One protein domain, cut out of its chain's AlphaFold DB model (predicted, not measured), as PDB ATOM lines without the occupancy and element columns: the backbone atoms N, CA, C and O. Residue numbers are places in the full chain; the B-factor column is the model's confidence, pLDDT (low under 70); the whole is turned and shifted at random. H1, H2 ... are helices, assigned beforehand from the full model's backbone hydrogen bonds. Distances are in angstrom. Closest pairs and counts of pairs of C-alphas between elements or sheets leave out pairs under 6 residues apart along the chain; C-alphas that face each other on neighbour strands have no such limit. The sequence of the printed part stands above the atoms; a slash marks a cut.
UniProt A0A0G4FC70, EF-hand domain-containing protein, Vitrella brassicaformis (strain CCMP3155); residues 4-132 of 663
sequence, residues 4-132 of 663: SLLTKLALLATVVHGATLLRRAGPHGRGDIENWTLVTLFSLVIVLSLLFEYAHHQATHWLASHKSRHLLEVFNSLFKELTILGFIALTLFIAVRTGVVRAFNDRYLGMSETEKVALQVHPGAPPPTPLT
ATOM      1  N   SER A   4     230.449 130.607 262.455       62.53
ATOM      2  CA  SER A   4     229.810 129.318 262.766       62.53
ATOM      3  C   SER A   4     228.861 128.784 261.679       62.53
ATOM      4  O   SER A   4     228.906 127.597 261.351       62.53
ATOM      5  N   LEU A   5     228.007 129.629 261.094       61.00
ATOM      6  CA  LEU A   5     227.001 129.186 260.118       61.00
ATOM      7  C   LEU A   5     227.631 128.896 258.745       61.00
ATOM      8  O   LEU A   5     227.242 127.945 258.071       61.00
ATOM      9  N   LEU A   6     228.666 129.659 258.385       57.31
ATOM     10  CA  LEU A   6     229.486 129.456 257.187       57.31
ATOM     11  C   LEU A   6     230.310 128.166 257.277       57.31
ATOM     12  O   LEU A   6     230.315 127.385 256.329       57.31
ATOM     13  N   THR A   7     230.926 127.879 258.429       67.12
ATOM     14  CA  THR A   7     231.621 126.600 258.661       67.12
ATOM     15  C   THR A   7     230.669 125.405 258.625       67.12
ATOM     16  O   THR A   7     231.008 124.378 258.042       67.12
ATOM     17  N   LYS A   8     229.450 125.543 259.171       63.09
ATOM     18  CA  LYS A   8     228.420 124.490 259.130       63.09
ATOM     19  C   LYS A   8     227.956 124.201 257.698       63.09
ATOM     20  O   LYS A   8     227.849 123.037 257.323       63.09
ATOM     21  N   LEU A   9     227.738 125.237 256.882       64.56
ATOM     22  CA  LEU A   9     227.372 125.087 255.468       64.56
ATOM     23  C   LEU A   9     228.514 124.509 254.620       64.56
ATOM     24  O   LEU A   9     228.254 123.683 253.749       64.56
ATOM     25  N   ALA A  10     229.767 124.880 254.895       64.94
ATOM     26  CA  ALA A  10     230.937 124.333 254.205       64.94
ATOM     27  C   ALA A  10     231.156 122.836 254.504       64.94
ATOM     28  O   ALA A  10     231.475 122.069 253.593       64.94
ATOM     29  N   LEU A  11     230.922 122.401 255.749       65.06
ATOM     30  CA  LEU A  11     230.965 120.985 256.142       65.06
ATOM     31  C   LEU A  11     229.829 120.174 255.501       65.06
ATOM     32  O   LEU A  11     230.035 119.064 255.016       65.06
ATOM     33  N   LEU A  12     228.628 120.748 255.420       66.06
ATOM     34  CA  LEU A  12     227.490 120.094 254.773       66.06
ATOM     35  C   LEU A  12     227.690 119.992 253.252       66.06
ATOM     36  O   LEU A  12     227.403 118.958 252.653       66.06
ATOM     37  N   ALA A  13     228.266 121.029 252.635       66.12
ATOM     38  CA  ALA A  13     228.636 121.032 251.223       66.12
ATOM     39  C   ALA A  13     229.730 120.003 250.904       66.12
ATOM     40  O   ALA A  13     229.638 119.338 249.878       66.12
ATOM     41  N   THR A  14     230.722 119.810 251.779       66.56
ATOM     42  CA  THR A  14     231.768 118.783 251.598       66.56
ATOM     43  C   THR A  14     231.225 117.363 251.750       66.56
ATOM     44  O   THR A  14     231.591 116.504 250.953       66.56
ATOM     45  N   VAL A  15     230.285 117.117 252.672       65.44
ATOM     46  CA  VAL A  15     229.588 115.818 252.787       65.44
ATOM     47  C   VAL A  15     228.743 115.523 251.540       65.44
ATOM     48  O   VAL A  15     228.820 114.429 250.979       65.44
ATOM     49  N   VAL A  16     227.976 116.504 251.051       71.31
ATOM     50  CA  VAL A  16     227.169 116.365 249.824       71.31
ATOM     51  C   VAL A  16     228.059 116.197 248.586       71.31
ATOM     52  O   VAL A  16     227.740 115.400 247.698       71.31
ATOM     53  N   HIS A  17     229.194 116.897 248.528       68.19
ATOM     54  CA  HIS A  17     230.166 116.783 247.442       68.19
ATOM     55  C   HIS A  17     230.880 115.422 247.445       68.19
ATOM     56  O   HIS A  17     230.978 114.783 246.400       68.19
ATOM     57  N   GLY A  18     231.283 114.913 248.614       62.50
ATOM     58  CA  GLY A  18     231.847 113.566 248.765       62.50
ATOM     59  C   GLY A  18     230.864 112.470 248.341       62.50
ATOM     60  O   GLY A  18     231.215 111.589 247.558       62.50
ATOM     61  N   ALA A  19     229.594 112.577 248.749       64.31
ATOM     62  CA  ALA A  19     228.543 111.639 248.350       64.31
ATOM     63  C   ALA A  19     228.233 111.681 246.838       64.31
ATOM     64  O   ALA A  19     227.959 110.649 246.221       64.31
ATOM     65  N   THR A  20     228.290 112.863 246.215       66.31
ATOM     66  CA  THR A  20     228.078 113.012 244.763       66.31
ATOM     67  C   THR A  20     229.280 112.557 243.933       66.31
ATOM     68  O   THR A  20     229.079 112.038 242.834       66.31
ATOM     69  N   LEU A  21     230.502 112.671 244.459       61.72
ATOM     70  CA  LEU A  21     231.715 112.128 243.844       61.72
ATOM     71  C   LEU A  21     231.793 110.599 243.951       61.72
ATOM     72  O   LEU A  21     232.084 109.951 242.949       61.72
ATOM     73  N   LEU A  22     231.419 110.012 245.095       60.97
ATOM     74  CA  LEU A  22     231.270 108.555 245.252       60.97
ATOM     75  C   LEU A  22     230.273 107.968 244.242       60.97
ATOM     76  O   LEU A  22     230.463 106.865 243.742       60.97
ATOM     77  N   ARG A  23     229.238 108.735 243.879       64.75
ATOM     78  CA  ARG A  23     228.247 108.351 242.862       64.75
ATOM     79  C   ARG A  23     228.756 108.483 241.417       64.75
ATOM     80  O   ARG A  23     228.130 107.938 240.514       64.75
ATOM     81  N   ARG A  24     229.850 109.220 241.187       62.53
ATOM     82  CA  ARG A  24     230.467 109.462 239.866       62.53
ATOM     83  C   ARG A  24     231.763 108.680 239.631       62.53
ATOM     84  O   ARG A  24     232.256 108.689 238.505       62.53
ATOM     85  N   ALA A  25     232.313 108.019 240.647       56.47
ATOM     86  CA  ALA A  25     233.519 107.211 240.509       56.47
ATOM     87  C   ALA A  25     233.248 105.984 239.616       56.47
ATOM     88  O   ALA A  25     232.477 105.093 239.967       56.47
ATOM     89  N   GLY A  26     233.861 105.966 238.429       60.44
ATOM     90  CA  GLY A  26     233.901 104.797 237.548       60.44
ATOM     91  C   GLY A  26     234.839 103.692 238.072       60.44
ATOM     92  O   GLY A  26     235.486 103.865 239.103       60.44
ATOM     93  N   PRO A  27     234.965 102.556 237.359       55.59
ATOM     94  CA  PRO A  27     235.611 101.320 237.835       55.59
ATOM     95  C   PRO A  27     237.148 101.366 237.992       55.59
ATOM     96  O   PRO A  27     237.791 100.324 238.128       55.59
ATOM     97  N   HIS A  28     237.772 102.543 237.987       54.16
ATOM     98  CA  HIS A  28     239.222 102.698 238.096       54.16
ATOM     99  C   HIS A  28     239.569 103.567 239.305       54.16
ATOM    100  O   HIS A  28     239.401 104.779 239.265       54.16
ATOM    101  N   GLY A  29     240.040 102.918 240.374       60.72
ATOM    102  CA  GLY A  29     240.595 103.575 241.561       60.72
ATOM    103  C   GLY A  29     239.991 103.086 242.877       60.72
ATOM    104  O   GLY A  29     239.343 103.851 243.582       60.72
ATOM    105  N   ARG A  30     240.215 101.816 243.251       59.28
ATOM    106  CA  ARG A  30     239.798 101.283 244.566       59.28
ATOM    107  C   ARG A  30     240.346 102.133 245.728       59.28
ATOM    108  O   ARG A  30     239.611 102.406 246.667       59.28
ATOM    109  N   GLY A  31     241.583 102.627 245.602       67.06
ATOM    110  CA  GLY A  31     242.205 103.529 246.579       67.06
ATOM    111  C   GLY A  31     241.578 104.928 246.635       67.06
ATOM    112  O   GLY A  31     241.451 105.493 247.716       67.06
ATOM    113  N   ASP A  32     241.108 105.468 245.506       70.12
ATOM    114  CA  ASP A  32     240.424 106.767 245.491       70.12
ATOM    115  C   ASP A  32     239.047 106.661 246.155       70.12
ATOM    116  O   ASP A  32     238.680 107.508 246.967       70.12
ATOM    117  N   ILE A  33     238.307 105.581 245.886       74.69
ATOM    118  CA  ILE A  33     237.012 105.308 246.524       74.69
ATOM    119  C   ILE A  33     237.175 105.109 248.039       74.69
ATOM    120  O   ILE A  33     236.384 105.654 248.809       74.69
ATOM    121  N   GLU A  34     238.200 104.375 248.483       71.44
ATOM    122  CA  GLU A  34     238.515 104.187 249.908       71.44
ATOM    123  C   GLU A  34     238.861 105.517 250.600       71.44
ATOM    124  O   GLU A  34     238.291 105.828 251.647       71.44
ATOM    125  N   ASN A  35     239.701 106.355 249.982       73.81
ATOM    126  CA  ASN A  35     240.070 107.665 250.526       73.81
ATOM    127  C   ASN A  35     238.869 108.619 250.609       73.81
ATOM    128  O   ASN A  35     238.655 109.254 251.643       73.81
ATOM    129  N   TRP A  36     238.034 108.694 249.567       76.56
ATOM    130  CA  TRP A  36     236.825 109.528 249.586       76.56
ATOM    131  C   TRP A  36     235.781 109.023 250.587       76.56
ATOM    132  O   TRP A  36     235.089 109.829 251.214       76.56
ATOM    133  N   THR A  37     235.693 107.705 250.788       72.44
ATOM    134  CA  THR A  37     234.827 107.095 251.808       72.44
ATOM    135  C   THR A  37     235.310 107.453 253.210       72.44
ATOM    136  O   THR A  37     234.504 107.884 254.033       72.44
ATOM    137  N   LEU A  38     236.620 107.367 253.467       71.31
ATOM    138  CA  LEU A  38     237.223 107.798 254.731       71.31
ATOM    139  C   LEU A  38     236.961 109.281 254.996       71.31
ATOM    140  O   LEU A  38     236.462 109.621 256.064       71.31
ATOM    141  N   VAL A  39     237.224 110.160 254.024       76.12
ATOM    142  CA  VAL A  39     236.978 111.607 254.165       76.12
ATOM    143  C   VAL A  39     235.503 111.892 254.443       76.12
ATOM    144  O   VAL A  39     235.190 112.709 255.310       76.12
ATOM    145  N   THR A  40     234.590 111.199 253.762       74.31
ATOM    146  CA  THR A  40     233.143 111.359 253.969       74.31
ATOM    147  C   THR A  40     232.728 110.895 255.364       74.31
ATOM    148  O   THR A  40     231.973 111.593 256.038       74.31
ATOM    149  N   LEU A  41     233.251 109.758 255.827       70.12
ATOM    150  CA  LEU A  41     232.941 109.202 257.144       70.12
ATOM    151  C   LEU A  41     233.521 110.069 258.270       70.12
ATOM    152  O   LEU A  41     232.806 110.385 259.216       70.12
ATOM    153  N   PHE A  42     234.762 110.547 258.139       74.25
ATOM    154  CA  PHE A  42     235.347 111.511 259.076       74.25
ATOM    155  C   PHE A  42     234.566 112.825 259.104       74.25
ATOM    156  O   PHE A  42     234.265 113.335 260.181       74.25
ATOM    157  N   SER A  43     234.186 113.354 257.939       75.38
ATOM    158  CA  SER A  43     233.374 114.573 257.855       75.38
ATOM    159  C   SER A  43     232.020 114.379 258.536       75.38
ATOM    160  O   SER A  43     231.598 115.236 259.305       75.38
ATOM    161  N   LEU A  44     231.367 113.231 258.327       75.00
ATOM    162  CA  LEU A  44     230.118 112.876 258.999       75.00
ATOM    163  C   LEU A  44     230.284 112.832 260.523       75.00
ATOM    164  O   LEU A  44     229.468 113.414 261.234       75.00
ATOM    165  N   VAL A  45     231.343 112.189 261.025       72.00
ATOM    166  CA  VAL A  45     231.640 112.119 262.466       72.00
ATOM    167  C   VAL A  45     231.872 113.515 263.050       72.00
ATOM    168  O   VAL A  45     231.344 113.822 264.119       72.00
ATOM    169  N   ILE A  46     232.594 114.388 262.342       77.38
ATOM    170  CA  ILE A  46     232.821 115.779 262.761       77.38
ATOM    171  C   ILE A  46     231.499 116.558 262.788       77.38
ATOM    172  O   ILE A  46     231.211 117.218 263.783       77.38
ATOM    173  N   VAL A  47     230.662 116.456 261.746       76.50
ATOM    174  CA  VAL A  47     229.330 117.094 261.724       76.50
ATOM    175  C   VAL A  47     228.483 116.616 262.897       76.50
ATOM    176  O   VAL A  47     227.885 117.438 263.587       76.50
ATOM    177  N   LEU A  48     228.436 115.305 263.136       71.94
ATOM    178  CA  LEU A  48     227.646 114.719 264.216       71.94
ATOM    179  C   LEU A  48     228.148 115.187 265.590       71.94
ATOM    180  O   LEU A  48     227.337 115.540 266.442       71.94
ATOM    181  N   SER A  49     229.467 115.272 265.772       75.31
ATOM    182  CA  SER A  49     230.089 115.773 267.006       75.31
ATOM    183  C   SER A  49     229.768 117.252 267.243       75.31
ATOM    184  O   SER A  49     229.368 117.622 268.342       75.31
ATOM    185  N   LEU A  50     229.844 118.092 266.204       77.81
ATOM    186  CA  LEU A  50     229.479 119.513 266.284       77.81
ATOM    187  C   LEU A  50     227.981 119.718 266.540       77.81
ATOM    188  O   LEU A  50     227.592 120.632 267.266       77.81
ATOM    189  N   LEU A  51     227.123 118.894 265.930       75.44
ATOM    190  CA  LEU A  51     225.683 118.906 266.191       75.44
ATOM    191  C   LEU A  51     225.389 118.519 267.638       75.44
ATOM    192  O   LEU A  51     224.551 119.154 268.272       75.44
ATOM    193  N   PHE A  52     226.089 117.512 268.156       76.88
ATOM    194  CA  PHE A  52     225.955 117.063 269.531       76.88
ATOM    195  C   PHE A  52     226.416 118.131 270.528       76.88
ATOM    196  O   PHE A  52     225.680 118.450 271.458       76.88
ATOM    197  N   GLU A  53     227.573 118.755 270.298       80.88
ATOM    198  CA  GLU A  53     228.073 119.868 271.115       80.88
ATOM    199  C   GLU A  53     227.106 121.060 271.094       80.88
ATOM    200  O   GLU A  53     226.778 121.626 272.137       80.88
ATOM    201  N   TYR A  54     226.579 121.405 269.916       80.69
ATOM    202  CA  TYR A  54     225.578 122.459 269.777       80.69
ATOM    203  C   TYR A  54     224.276 122.122 270.516       80.69
ATOM    204  O   TYR A  54     223.727 122.980 271.205       80.69
ATOM    205  N   ALA A  55     223.787 120.885 270.395       74.56
ATOM    206  CA  ALA A  55     222.592 120.425 271.095       74.56
ATOM    207  C   ALA A  55     222.792 120.451 272.615       74.56
ATOM    208  O   ALA A  55     221.917 120.939 273.328       74.56
ATOM    209  N   HIS A  56     223.954 120.002 273.096       78.62
ATOM    210  CA  HIS A  56     224.338 120.073 274.502       78.62
ATOM    211  C   HIS A  56     224.344 121.522 274.999       78.62
ATOM    212  O   HIS A  56     223.610 121.839 275.928       78.62
ATOM    213  N   HIS A  57     225.073 122.420 274.328       82.75
ATOM    214  CA  HIS A  57     225.148 123.833 274.710       82.75
ATOM    215  C   HIS A  57     223.773 124.521 274.692       82.75
ATOM    216  O   HIS A  57     223.447 125.315 275.577       82.75
ATOM    217  N   GLN A  58     222.941 124.222 273.691       80.06
ATOM    218  CA  GLN A  58     221.595 124.782 273.602       80.06
ATOM    219  C   GLN A  58     220.698 124.275 274.735       80.06
ATOM    220  O   GLN A  58     219.956 125.065 275.320       80.06
ATOM    221  N   ALA A  59     220.773 122.984 275.061       75.19
ATOM    222  CA  ALA A  59     220.020 122.391 276.156       75.19
ATOM    223  C   ALA A  59     220.475 122.943 277.514       75.19
ATOM    224  O   ALA A  59     219.628 123.375 278.293       75.19
ATOM    225  N   THR A  60     221.784 123.038 277.775       77.75
ATOM    226  CA  THR A  60     222.308 123.627 279.019       77.75
ATOM    227  C   THR A  60     221.925 125.092 279.154       77.75
ATOM    228  O   THR A  60     221.500 125.511 280.225       77.75
ATOM    229  N   HIS A  61     222.026 125.878 278.076       81.12
ATOM    230  CA  HIS A  61     221.655 127.291 278.114       81.12
ATOM    231  C   HIS A  61     220.149 127.468 278.334       81.12
ATOM    232  O   HIS A  61     219.741 128.324 279.114       81.12
ATOM    233  N   TRP A  62     219.316 126.654 277.679       75.44
ATOM    234  CA  TRP A  62     217.867 126.674 277.878       75.44
ATOM    235  C   TRP A  62     217.489 126.285 279.314       75.44
ATOM    236  O   TRP A  62     216.663 126.951 279.933       75.44
ATOM    237  N   LEU A  63     218.135 125.267 279.883       73.12
ATOM    238  CA  LEU A  63     217.931 124.845 281.273       73.12
ATOM    239  C   LEU A  63     218.401 125.907 282.278       73.12
ATOM    240  O   LEU A  63     217.692 126.212 283.237       73.12
ATOM    241  N   ALA A  64     219.558 126.523 282.031       75.12
ATOM    242  CA  ALA A  64     220.090 127.597 282.862       75.12
ATOM    243  C   ALA A  64     219.199 128.850 282.812       75.12
ATOM    244  O   ALA A  64     218.925 129.454 283.850       75.12
ATOM    245  N   SER A  65     218.678 129.213 281.632       71.75
ATOM    246  CA  SER A  65     217.798 130.376 281.479       71.75
ATOM    247  C   SER A  65     216.442 130.197 282.165       71.75
ATOM    248  O   SER A  65     215.843 131.181 282.586       71.75
ATOM    249  N   HIS A  66     215.967 128.957 282.319       69.31
ATOM    250  CA  HIS A  66     214.732 128.650 283.049       69.31
ATOM    251  C   HIS A  66     214.945 128.510 284.569       69.31
ATOM    252  O   HIS A  66     214.016 128.121 285.276       69.31
ATOM    253  N   LYS A  67     216.143 128.845 285.089       64.38
ATOM    254  CA  LYS A  67     216.524 128.788 286.518       64.38
ATOM    255  C   LYS A  67     216.274 127.432 287.193       64.38
ATOM    256  O   LYS A  67     216.235 127.336 288.416       64.38
ATOM    257  N   SER A  68     216.143 126.359 286.423       65.81
ATOM    258  CA  SER A  68     215.932 125.017 286.956       65.81
ATOM    259  C   SER A  68     217.283 124.354 287.229       65.81
ATOM    260  O   SER A  68     217.732 123.525 286.435       65.81
ATOM    261  N   ARG A  69     217.942 124.733 288.337       68.69
ATOM    262  CA  ARG A  69     219.240 124.159 288.757       68.69
ATOM    263  C   ARG A  69     219.199 122.624 288.769       68.69
ATOM    264  O   ARG A  69     220.064 121.988 288.182       68.69
ATOM    265  N   HIS A  70     218.116 122.044 289.283       67.50
ATOM    266  CA  HIS A  70     217.940 120.590 289.346       67.50
ATOM    267  C   HIS A  70     217.848 119.906 287.976       67.50
ATOM    268  O   HIS A  70     218.405 118.835 287.777       67.50
ATOM    269  N   LEU A  71     217.183 120.514 286.987       68.00
ATOM    270  CA  LEU A  71     217.125 119.922 285.643       68.00
ATOM    271  C   LEU A  71     218.487 119.977 284.941       68.00
ATOM    272  O   LEU A  71     218.808 119.089 284.153       68.00
ATOM    273  N   LEU A  72     219.284 121.006 285.235       76.88
ATOM    274  CA  LEU A  72     220.657 121.109 284.755       76.88
ATOM    275  C   LEU A  72     221.543 120.018 285.379       76.88
ATOM    276  O   LEU A  72     222.334 119.408 284.666       76.88
ATOM    277  N   GLU A  73     221.375 119.730 286.672       74.62
ATOM    278  CA  GLU A  73     222.050 118.615 287.353       74.62
ATOM    279  C   GLU A  73     221.685 117.265 286.728       74.62
ATOM    280  O   GLU A  73     222.584 116.519 286.345       74.62
ATOM    281  N   VAL A  74     220.387 116.989 286.521       70.38
ATOM    282  CA  VAL A  74     219.929 115.765 285.836       70.38
ATOM    283  C   VAL A  74     220.576 115.640 284.460       70.38
ATOM    284  O   VAL A  74     221.114 114.590 284.108       70.38
ATOM    285  N   PHE A  75     220.542 116.715 283.676       76.00
ATOM    286  CA  PHE A  75     221.103 116.731 282.332       76.00
ATOM    287  C   PHE A  75     222.615 116.460 282.335       76.00
ATOM    288  O   PHE A  75     223.090 115.620 281.571       76.00
ATOM    289  N   ASN A  76     223.364 117.094 283.240       80.06
ATOM    290  CA  ASN A  76     224.803 116.878 283.385       80.06
ATOM    291  C   ASN A  76     225.132 115.439 283.811       80.06
ATOM    292  O   ASN A  76     226.059 114.836 283.265       80.06
ATOM    293  N   SER A  77     224.360 114.867 284.739       73.94
ATOM    294  CA  SER A  77     224.514 113.471 285.161       73.94
ATOM    295  C   SER A  77     224.278 112.499 284.000       73.94
ATOM    296  O   SER A  77     225.095 111.608 283.782       73.94
ATOM    297  N   LEU A  78     223.245 112.711 283.176       73.50
ATOM    298  CA  LEU A  78     223.000 111.885 281.984       73.50
ATOM    299  C   LEU A  78     224.157 111.952 280.974       73.50
ATOM    300  O   LEU A  78     224.554 110.928 280.414       73.50
ATOM    301  N   PHE A  79     224.722 113.140 280.745       76.69
ATOM    302  CA  PHE A  79     225.869 113.306 279.848       76.69
ATOM    303  C   PHE A  79     227.121 112.620 280.384       76.69
ATOM    304  O   PHE A  79     227.832 111.962 279.622       76.69
ATOM    305  N   LYS A  80     227.373 112.715 281.693       79.44
ATOM    306  CA  LYS A  80     228.469 111.995 282.345       79.44
ATOM    307  C   LYS A  80     228.358 110.487 282.094       79.44
ATOM    308  O   LYS A  80     229.323 109.892 281.617       79.44
ATOM    309  N   GLU A  81     227.188 109.890 282.304       76.00
ATOM    310  CA  GLU A  81     226.965 108.459 282.037       76.00
ATOM    311  C   GLU A  81     227.149 108.098 280.551       76.00
ATOM    312  O   GLU A  81     227.790 107.096 280.216       76.00
ATOM    313  N   LEU A  82     226.677 108.951 279.636       77.44
ATOM    314  CA  LEU A  82     226.876 108.759 278.197       77.44
ATOM    315  C   LEU A  82     228.366 108.791 277.805       77.44
ATOM    316  O   LEU A  82     228.802 107.997 276.969       77.44
ATOM    317  N   THR A  83     229.170 109.668 278.416       80.56
ATOM    318  CA  THR A  83     230.621 109.726 278.152       80.56
ATOM    319  C   THR A  83     231.361 108.494 278.669       80.56
ATOM    320  O   THR A  83     232.247 107.988 277.977       80.56
ATOM    321  N   ILE A  84     230.964 107.955 279.829       80.19
ATOM    322  CA  ILE A  84     231.504 106.695 280.365       80.19
ATOM    323  C   ILE A  84     231.225 105.555 279.381       80.19
ATOM    324  O   ILE A  84     232.124 104.776 279.061       80.19
ATOM    325  N   LEU A  85     230.010 105.493 278.832       74.00
ATOM    326  CA  LEU A  85     229.655 104.502 277.821       74.00
ATOM    327  C   LEU A  85     230.503 104.641 276.548       74.00
ATOM    328  O   LEU A  85     231.013 103.642 276.036       74.00
ATOM    329  N   GLY A  86     230.686 105.868 276.051       80.06
ATOM    330  CA  GLY A  86     231.544 106.143 274.897       80.06
ATOM    331  C   GLY A  86     232.997 105.713 275.127       80.06
ATOM    332  O   GLY A  86     233.632 105.147 274.237       80.06
ATOM    333  N   PHE A  87     233.509 105.893 276.346       80.06
ATOM    334  CA  PHE A  87     234.842 105.431 276.728       80.06
ATOM    335  C   PHE A  87     234.954 103.898 276.757       80.06
ATOM    336  O   PHE A  87     235.940 103.341 276.268       80.06
ATOM    337  N   ILE A  88     233.933 103.201 277.271       77.69
ATOM    338  CA  ILE A  88     233.867 101.731 277.239       77.69
ATOM    339  C   ILE A  88     233.844 101.235 275.786       77.69
ATOM    340  O   ILE A  88     234.591 100.317 275.447       77.69
ATOM    341  N   ALA A  89     233.058 101.879 274.916       77.69
ATOM    342  CA  ALA A  89     232.993 101.583 273.483       77.69
ATOM    343  C   ALA A  89     234.366 101.686 272.811       77.69
ATOM    344  O   ALA A  89     234.801 100.778 272.104       77.69
ATOM    345  N   LEU A  90     235.064 102.797 273.065       81.75
ATOM    346  CA  LEU A  90     236.378 103.071 272.500       81.75
ATOM    347  C   LEU A  90     237.420 102.066 272.997       81.75
ATOM    348  O   LEU A  90     238.186 101.524 272.203       81.75
ATOM    349  N   THR A  91     237.426 101.783 274.300       79.31
ATOM    350  CA  THR A  91     238.343 100.810 274.909       79.31
ATOM    351  C   THR A  91     238.129  99.418 274.319       79.31
ATOM    352  O   THR A  91     239.089  98.736 273.962       79.31
ATOM    353  N   LEU A  92     236.869  99.016 274.150       74.81
ATOM    354  CA  LEU A  92     236.505  97.745 273.536       74.81
ATOM    355  C   LEU A  92     236.913  97.692 272.058       74.81
ATOM    356  O   LEU A  92     237.504  96.708 271.622       74.81
ATOM    357  N   PHE A  93     236.676  98.765 271.301       80.19
ATOM    358  CA  PHE A  93     237.104  98.870 269.906       80.19
ATOM    359  C   PHE A  93     238.626  98.723 269.767       80.19
ATOM    360  O   PHE A  93     239.105  97.980 268.906       80.19
ATOM    361  N   ILE A  94     239.395  99.371 270.649       81.81
ATOM    362  CA  ILE A  94     240.853  99.218 270.711       81.81
ATOM    363  C   ILE A  94     241.221  97.768 271.051       81.81
ATOM    364  O   ILE A  94     242.087  97.196 270.391       81.81
ATOM    365  N   ALA A  95     240.558  97.137 272.023       79.31
ATOM    366  CA  ALA A  95     240.820  95.747 272.411       79.31
ATOM    367  C   ALA A  95     240.544  94.741 271.274       79.31
ATOM    368  O   ALA A  95     241.297  93.779 271.097       79.31
ATOM    369  N   VAL A  96     239.501  94.978 270.470       77.06
ATOM    370  CA  VAL A  96     239.196  94.188 269.268       77.06
ATOM    371  C   VAL A  96     240.272  94.407 268.200       77.06
ATOM    372  O   VAL A  96     240.826  93.442 267.674       77.06
ATOM    373  N   ARG A  97     240.633  95.664 267.908       80.06
ATOM    374  CA  ARG A  97     241.616  96.008 266.861       80.06
ATOM    375  C   ARG A  97     243.044  95.581 267.182       80.06
ATOM    376  O   ARG A  97     243.782  95.223 266.270       80.06
ATOM    377  N   THR A  98     243.430  95.595 268.453       81.88
ATOM    378  CA  THR A  98     244.756  95.155 268.922       81.88
ATOM    379  C   THR A  98     244.888  93.633 269.017       81.88
ATOM    380  O   THR A  98     245.975  93.132 269.290       81.88
ATOM    381  N   GLY A  99     243.806  92.877 268.788       78.00
ATOM    382  CA  GLY A  99     243.815  91.414 268.839       78.00
ATOM    383  C   GLY A  99     243.788  90.826 270.254       78.00
ATOM    384  O   GLY A  99     243.832  89.606 270.396       78.00
ATOM    385  N   VAL A 100     243.654  91.650 271.300       82.44
ATOM    386  CA  VAL A 100     243.530  91.192 272.699       82.44
ATOM    387  C   VAL A 100     242.300  90.298 272.868       82.44
ATOM    388  O   VAL A 100     242.379  89.234 273.480       82.44
ATOM    389  N   VAL A 101     241.177  90.692 272.260       79.00
ATOM    390  CA  VAL A 101     239.931  89.906 272.259       79.00
ATOM    391  C   VAL A 101     240.125  88.553 271.575       79.00
ATOM    392  O   VAL A 101     239.613  87.543 272.051       79.00
ATOM    393  N   ARG A 102     240.911  88.506 270.495       76.00
ATOM    394  CA  ARG A 102     241.227  87.259 269.791       76.00
ATOM    395  C   ARG A 102     242.079  86.329 270.649       76.00
ATOM    396  O   ARG A 102     241.718  85.173 270.820       76.00
ATOM    397  N   ALA A 103     243.142  86.847 271.263       80.06
ATOM    398  CA  ALA A 103     243.980  86.068 272.172       80.06
ATOM    399  C   ALA A 103     243.173  85.479 273.344       80.06
ATOM    400  O   ALA A 103     243.436  84.365 273.794       80.06
ATOM    401  N   PHE A 104     242.166  86.215 273.827       81.31
ATOM    402  CA  PHE A 104     241.250  85.727 274.851       81.31
ATOM    403  C   PHE A 104     240.293  84.649 274.315       81.31
ATOM    404  O   PHE A 104     240.135  83.607 274.949       81.31
ATOM    405  N   ASN A 105     239.695  84.866 273.139       81.94
ATOM    406  CA  ASN A 105     238.842  83.885 272.466       81.94
ATOM    407  C   ASN A 105     239.575  82.552 272.259       81.94
ATOM    408  O   ASN A 105     239.082  81.506 272.675       81.94
ATOM    409  N   ASP A 106     240.790  82.597 271.715       80.62
ATOM    410  CA  ASP A 106     241.581  81.405 271.396       80.62
ATOM    411  C   ASP A 106     241.978  80.627 272.659       80.62
ATOM    412  O   ASP A 106     242.077  79.401 272.633       80.62
ATOM    413  N   ARG A 107     242.154  81.328 273.789       84.31
ATOM    414  CA  ARG A 107     242.503  80.720 275.078       84.31
ATOM    415  C   ARG A 107     241.330  80.020 275.768       84.31
ATOM    416  O   ARG A 107     241.567  79.033 276.461       84.31
ATOM    417  N   TYR A 108     240.106  80.537 275.637       81.56
ATOM    418  CA  TYR A 108     238.961  80.086 276.447       81.56
ATOM    419  C   TYR A 108     237.814  79.451 275.651       81.56
ATOM    420  O   TYR A 108     237.143  78.568 276.179       81.56
ATOM    421  N   LEU A 109     237.573  79.886 274.413       77.94
ATOM    422  CA  LEU A 109     236.462  79.431 273.563       77.94
ATOM    423  C   LEU A 109     236.940  78.588 272.370       77.94
ATOM    424  O   LEU A 109     236.171  77.788 271.839       77.94
ATOM    425  N   GLY A 110     238.213  78.725 271.987       77.00
ATOM    426  CA  GLY A 110     238.805  78.051 270.833       77.00
ATOM    427  C   GLY A 110     238.407  78.680 269.489       77.00
ATOM    428  O   GLY A 110     237.612  79.616 269.423       77.00
ATOM    429  N   MET A 111     238.980  78.157 268.400       73.81
ATOM    430  CA  MET A 111     238.686  78.600 267.029       73.81
ATOM    431  C   MET A 111     237.358  78.016 266.534       73.81
ATOM    432  O   MET A 111     237.218  76.790 266.448       73.81
ATOM    433  N   SER A 112     236.411  78.874 266.146       71.81
ATOM    434  CA  SER A 112     235.146  78.433 265.547       71.81
ATOM    435  C   SER A 112     235.332  77.948 264.102       71.81
ATOM    436  O   SER A 112     236.266  78.343 263.404       71.81
ATOM    437  N   GLU A 113     234.416  77.109 263.609       69.12
ATOM    438  CA  GLU A 113     234.419  76.662 262.204       69.12
ATOM    439  C   GLU A 113     234.259  77.836 261.220       69.12
ATOM    440  O   GLU A 113     234.883  77.856 260.161       69.12
ATOM    441  N   THR A 114     233.499  78.868 261.599       68.75
ATOM    442  CA  THR A 114     233.355  80.105 260.816       68.75
ATOM    443  C   THR A 114     234.656  80.904 260.751       68.75
ATOM    444  O   THR A 114     234.991  81.434 259.692       68.75
ATOM    445  N   GLU A 115     235.432  80.934 261.838       72.75
ATOM    446  CA  GLU A 115     236.746  81.575 261.875       72.75
ATOM    447  C   GLU A 115     237.748  80.832 260.980       72.75
ATOM    448  O   GLU A 115     238.478  81.460 260.212       72.75
ATOM    449  N   LYS A 116     237.741  79.492 261.011       73.44
ATOM    450  CA  LYS A 116     238.594  78.659 260.147       73.44
ATOM    451  C   LYS A 116     238.301  78.887 258.666       73.44
ATOM    452  O   LYS A 116     239.234  79.055 257.884       73.44
ATOM    453  N   VAL A 117     237.023  78.934 258.284       74.94
ATOM    454  CA  VAL A 117     236.609  79.213 256.899       74.94
ATOM    455  C   VAL A 117     236.990  80.640 256.493       74.94
ATOM    456  O   VAL A 117     237.535  80.842 255.410       74.94
ATOM    457  N   ALA A 118     236.791  81.632 257.364       71.88
ATOM    458  CA  ALA A 118     237.175  83.016 257.084       71.88
ATOM    459  C   ALA A 118     238.694  83.181 256.889       71.88
ATOM    460  O   ALA A 118     239.125  83.892 255.981       71.88
ATOM    461  N   LEU A 119     239.510  82.476 257.680       74.62
ATOM    462  CA  LEU A 119     240.971  82.461 257.540       74.62
ATOM    463  C   LEU A 119     241.445  81.766 256.260       74.62
ATOM    464  O   LEU A 119     242.457  82.173 255.692       74.62
ATOM    465  N   GLN A 120     240.724  80.742 255.796       77.19
ATOM    466  CA  GLN A 120     241.010  80.078 254.520       77.19
ATOM    467  C   GLN A 120     240.696  80.978 253.320       77.19
ATOM    468  O   GLN A 120     241.430  80.961 252.334       77.19
ATOM    469  N   VAL A 121     239.625  81.771 253.401       77.88
ATOM    470  CA  VAL A 121     239.190  82.660 252.311       77.88
ATOM    471  C   VAL A 121     240.008  83.958 252.275       77.88
ATOM    472  O   VAL A 121     240.327  84.455 251.193       77.88
ATOM    473  N   HIS A 122     240.396  84.499 253.435       72.88
ATOM    474  CA  HIS A 122     241.147  85.754 253.544       72.88
ATOM    475  C   HIS A 122     242.331  85.648 254.526       72.88
ATOM    476  O   HIS A 122     242.266  86.180 255.640       72.88
ATOM    477  N   PRO A 123     243.449  85.020 254.111       61.59
ATOM    478  CA  PRO A 123     244.664  84.923 254.917       61.59
ATOM    479  C   PRO A 123     245.332  86.303 255.029       61.59
ATOM    480  O   PRO A 123     246.135  86.699 254.190       61.59
ATOM    481  N   GLY A 124     244.953  87.078 256.046       63.94
ATOM    482  CA  GLY A 124     245.505  88.412 256.307       63.94
ATOM    483  C   GLY A 124     244.508  89.408 256.898       63.94
ATOM    484  O   GLY A 124     244.924  90.393 257.500       63.94
ATOM    485  N   ALA A 125     243.203  89.143 256.787       62.88
ATOM    486  CA  ALA A 125     242.186  89.906 257.502       62.88
ATOM    487  C   ALA A 125     241.907  89.238 258.861       62.88
ATOM    488  O   ALA A 125     241.797  88.011 258.908       62.88
ATOM    489  N   PRO A 126     241.796  89.993 259.971       63.72
ATOM    490  CA  PRO A 126     241.342  89.423 261.232       63.72
ATOM    491  C   PRO A 126     239.902  88.914 261.036       63.72
ATOM    492  O   PRO A 126     239.018  89.722 260.740       63.72
ATOM    493  N   PRO A 127     239.657  87.594 261.132       67.94
ATOM    494  CA  PRO A 127     238.321  87.043 260.963       67.94
ATOM    495  C   PRO A 127     237.419  87.520 262.114       67.94
ATOM    496  O   PRO A 127     237.910  87.696 263.235       67.94
ATOM    497  N   PRO A 128     236.114  87.733 261.876       67.50
ATOM    498  CA  PRO A 128     235.182  88.021 262.957       67.50
ATOM    499  C   PRO A 128     235.131  86.811 263.902       67.50
ATOM    500  O   PRO A 128     234.705  85.726 263.507       67.50
ATOM    501  N   THR A 129     235.618  86.975 265.135       76.81
ATOM    502  CA  THR A 129     235.521  85.926 266.161       76.81
ATOM    503  C   THR A 129     234.135  85.957 266.814       76.81
ATOM    504  O   THR A 129     233.557  87.041 266.938       76.81
ATOM    505  N   PRO A 130     233.613  84.820 267.316       76.81
ATOM    506  CA  PRO A 130     232.324  84.782 268.020       76.81
ATOM    507  C   PRO A 130     232.272  85.744 269.212       76.81
ATOM    508  O   PRO A 130     231.248  86.356 269.505       76.81
ATOM    509  N   LEU A 131     233.411  85.911 269.888       77.75
ATOM    510  CA  LEU A 131     233.548  86.851 270.990       77.75
ATOM    511  C   LEU A 131     233.451  88.313 270.520       77.75
ATOM    512  O   LEU A 131     232.876  89.136 271.224       77.75
ATOM    513  N   THR A 132     233.969  88.638 269.330       79.19
ATOM    514  CA  THR A 132     233.850  89.983 268.739       79.19
ATOM    515  C   THR A 132     232.398  90.308 268.386       79.19
ATOM    516  O   THR A 132     231.938  91.401 268.698       79.19
TER     517      THR A 132
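This is residues 4 to 132 of the 663 residues of the protein "EF-hand domain-containing protein" of Vitrella brassicaformis (strain CCMP3155) (UniProt A0A0G4FC70). Three long helices make a flat, open zigzag: H1 folds back beside H2, and H3 folds back from the other end of H2, meeting it near their shared turn and splaying away as a narrow V. Beyond the far end of H3, the short helices H4 and H5 and the last residues form a small, loose head. The printed part has 129 residues with five named helices, H1 to H5 in chain order, and no named strand; the class is all helix. The whole is extended, with a radius of gyration of the C-alphas of 21.6 A and spans of 62 by 45 by 17 A.

The longest helix, H2, residues 30 to 65, touches H1, residues 4 to 22, with residues 33 to 47 alone. Their closest C-alphas, of Gly 18 and Thr 40, are 5.8 A apart; this hairpin has a shallow tilt of 29 degrees, opposite ways. H2 also forms a hairpin with H3, residues 69 to 97, at a shallow tilt of 20 degrees, opposite ways. Here residues 60 to 64 of H2 touch residues 69 to 75 of H3, the closest C-alphas being those of Leu 63 and Leu 72, 5.8 A apart. H4, residues 100 to 108, is close to H3 but not clearly touching: their closest C-alphas, of Ala 95 and Val 101, are 5.9 A apart. H5, residues 113 to 121, touches no helix, and H1 and H3 are apart. In H1, H2, H3, H4 and H5 every O i to N i+4 pair is within hydrogen-bond range.

H2 is 51.9 A long from C-alpha 30 at (239.798, 101.283, 244.566) to C-alpha 65 at (217.798, 130.376, 281.479). H3 measures 42.1 A and H1 27.2 A; H4 measures 12.6 A and H5 12.5 A, ending at C-alpha 121, (239.190, 82.660, 252.311).

The C-alphas farthest apart, of Lys 67 and Gln 120, are 63.2 A apart. The printed part has no cut and no long link. Residues 80 to 91 of H3 stand free. Mean pLDDT of the printed part is 72.7; 41 residues are under 70, among them residues 4 to 15 and 17 to 31.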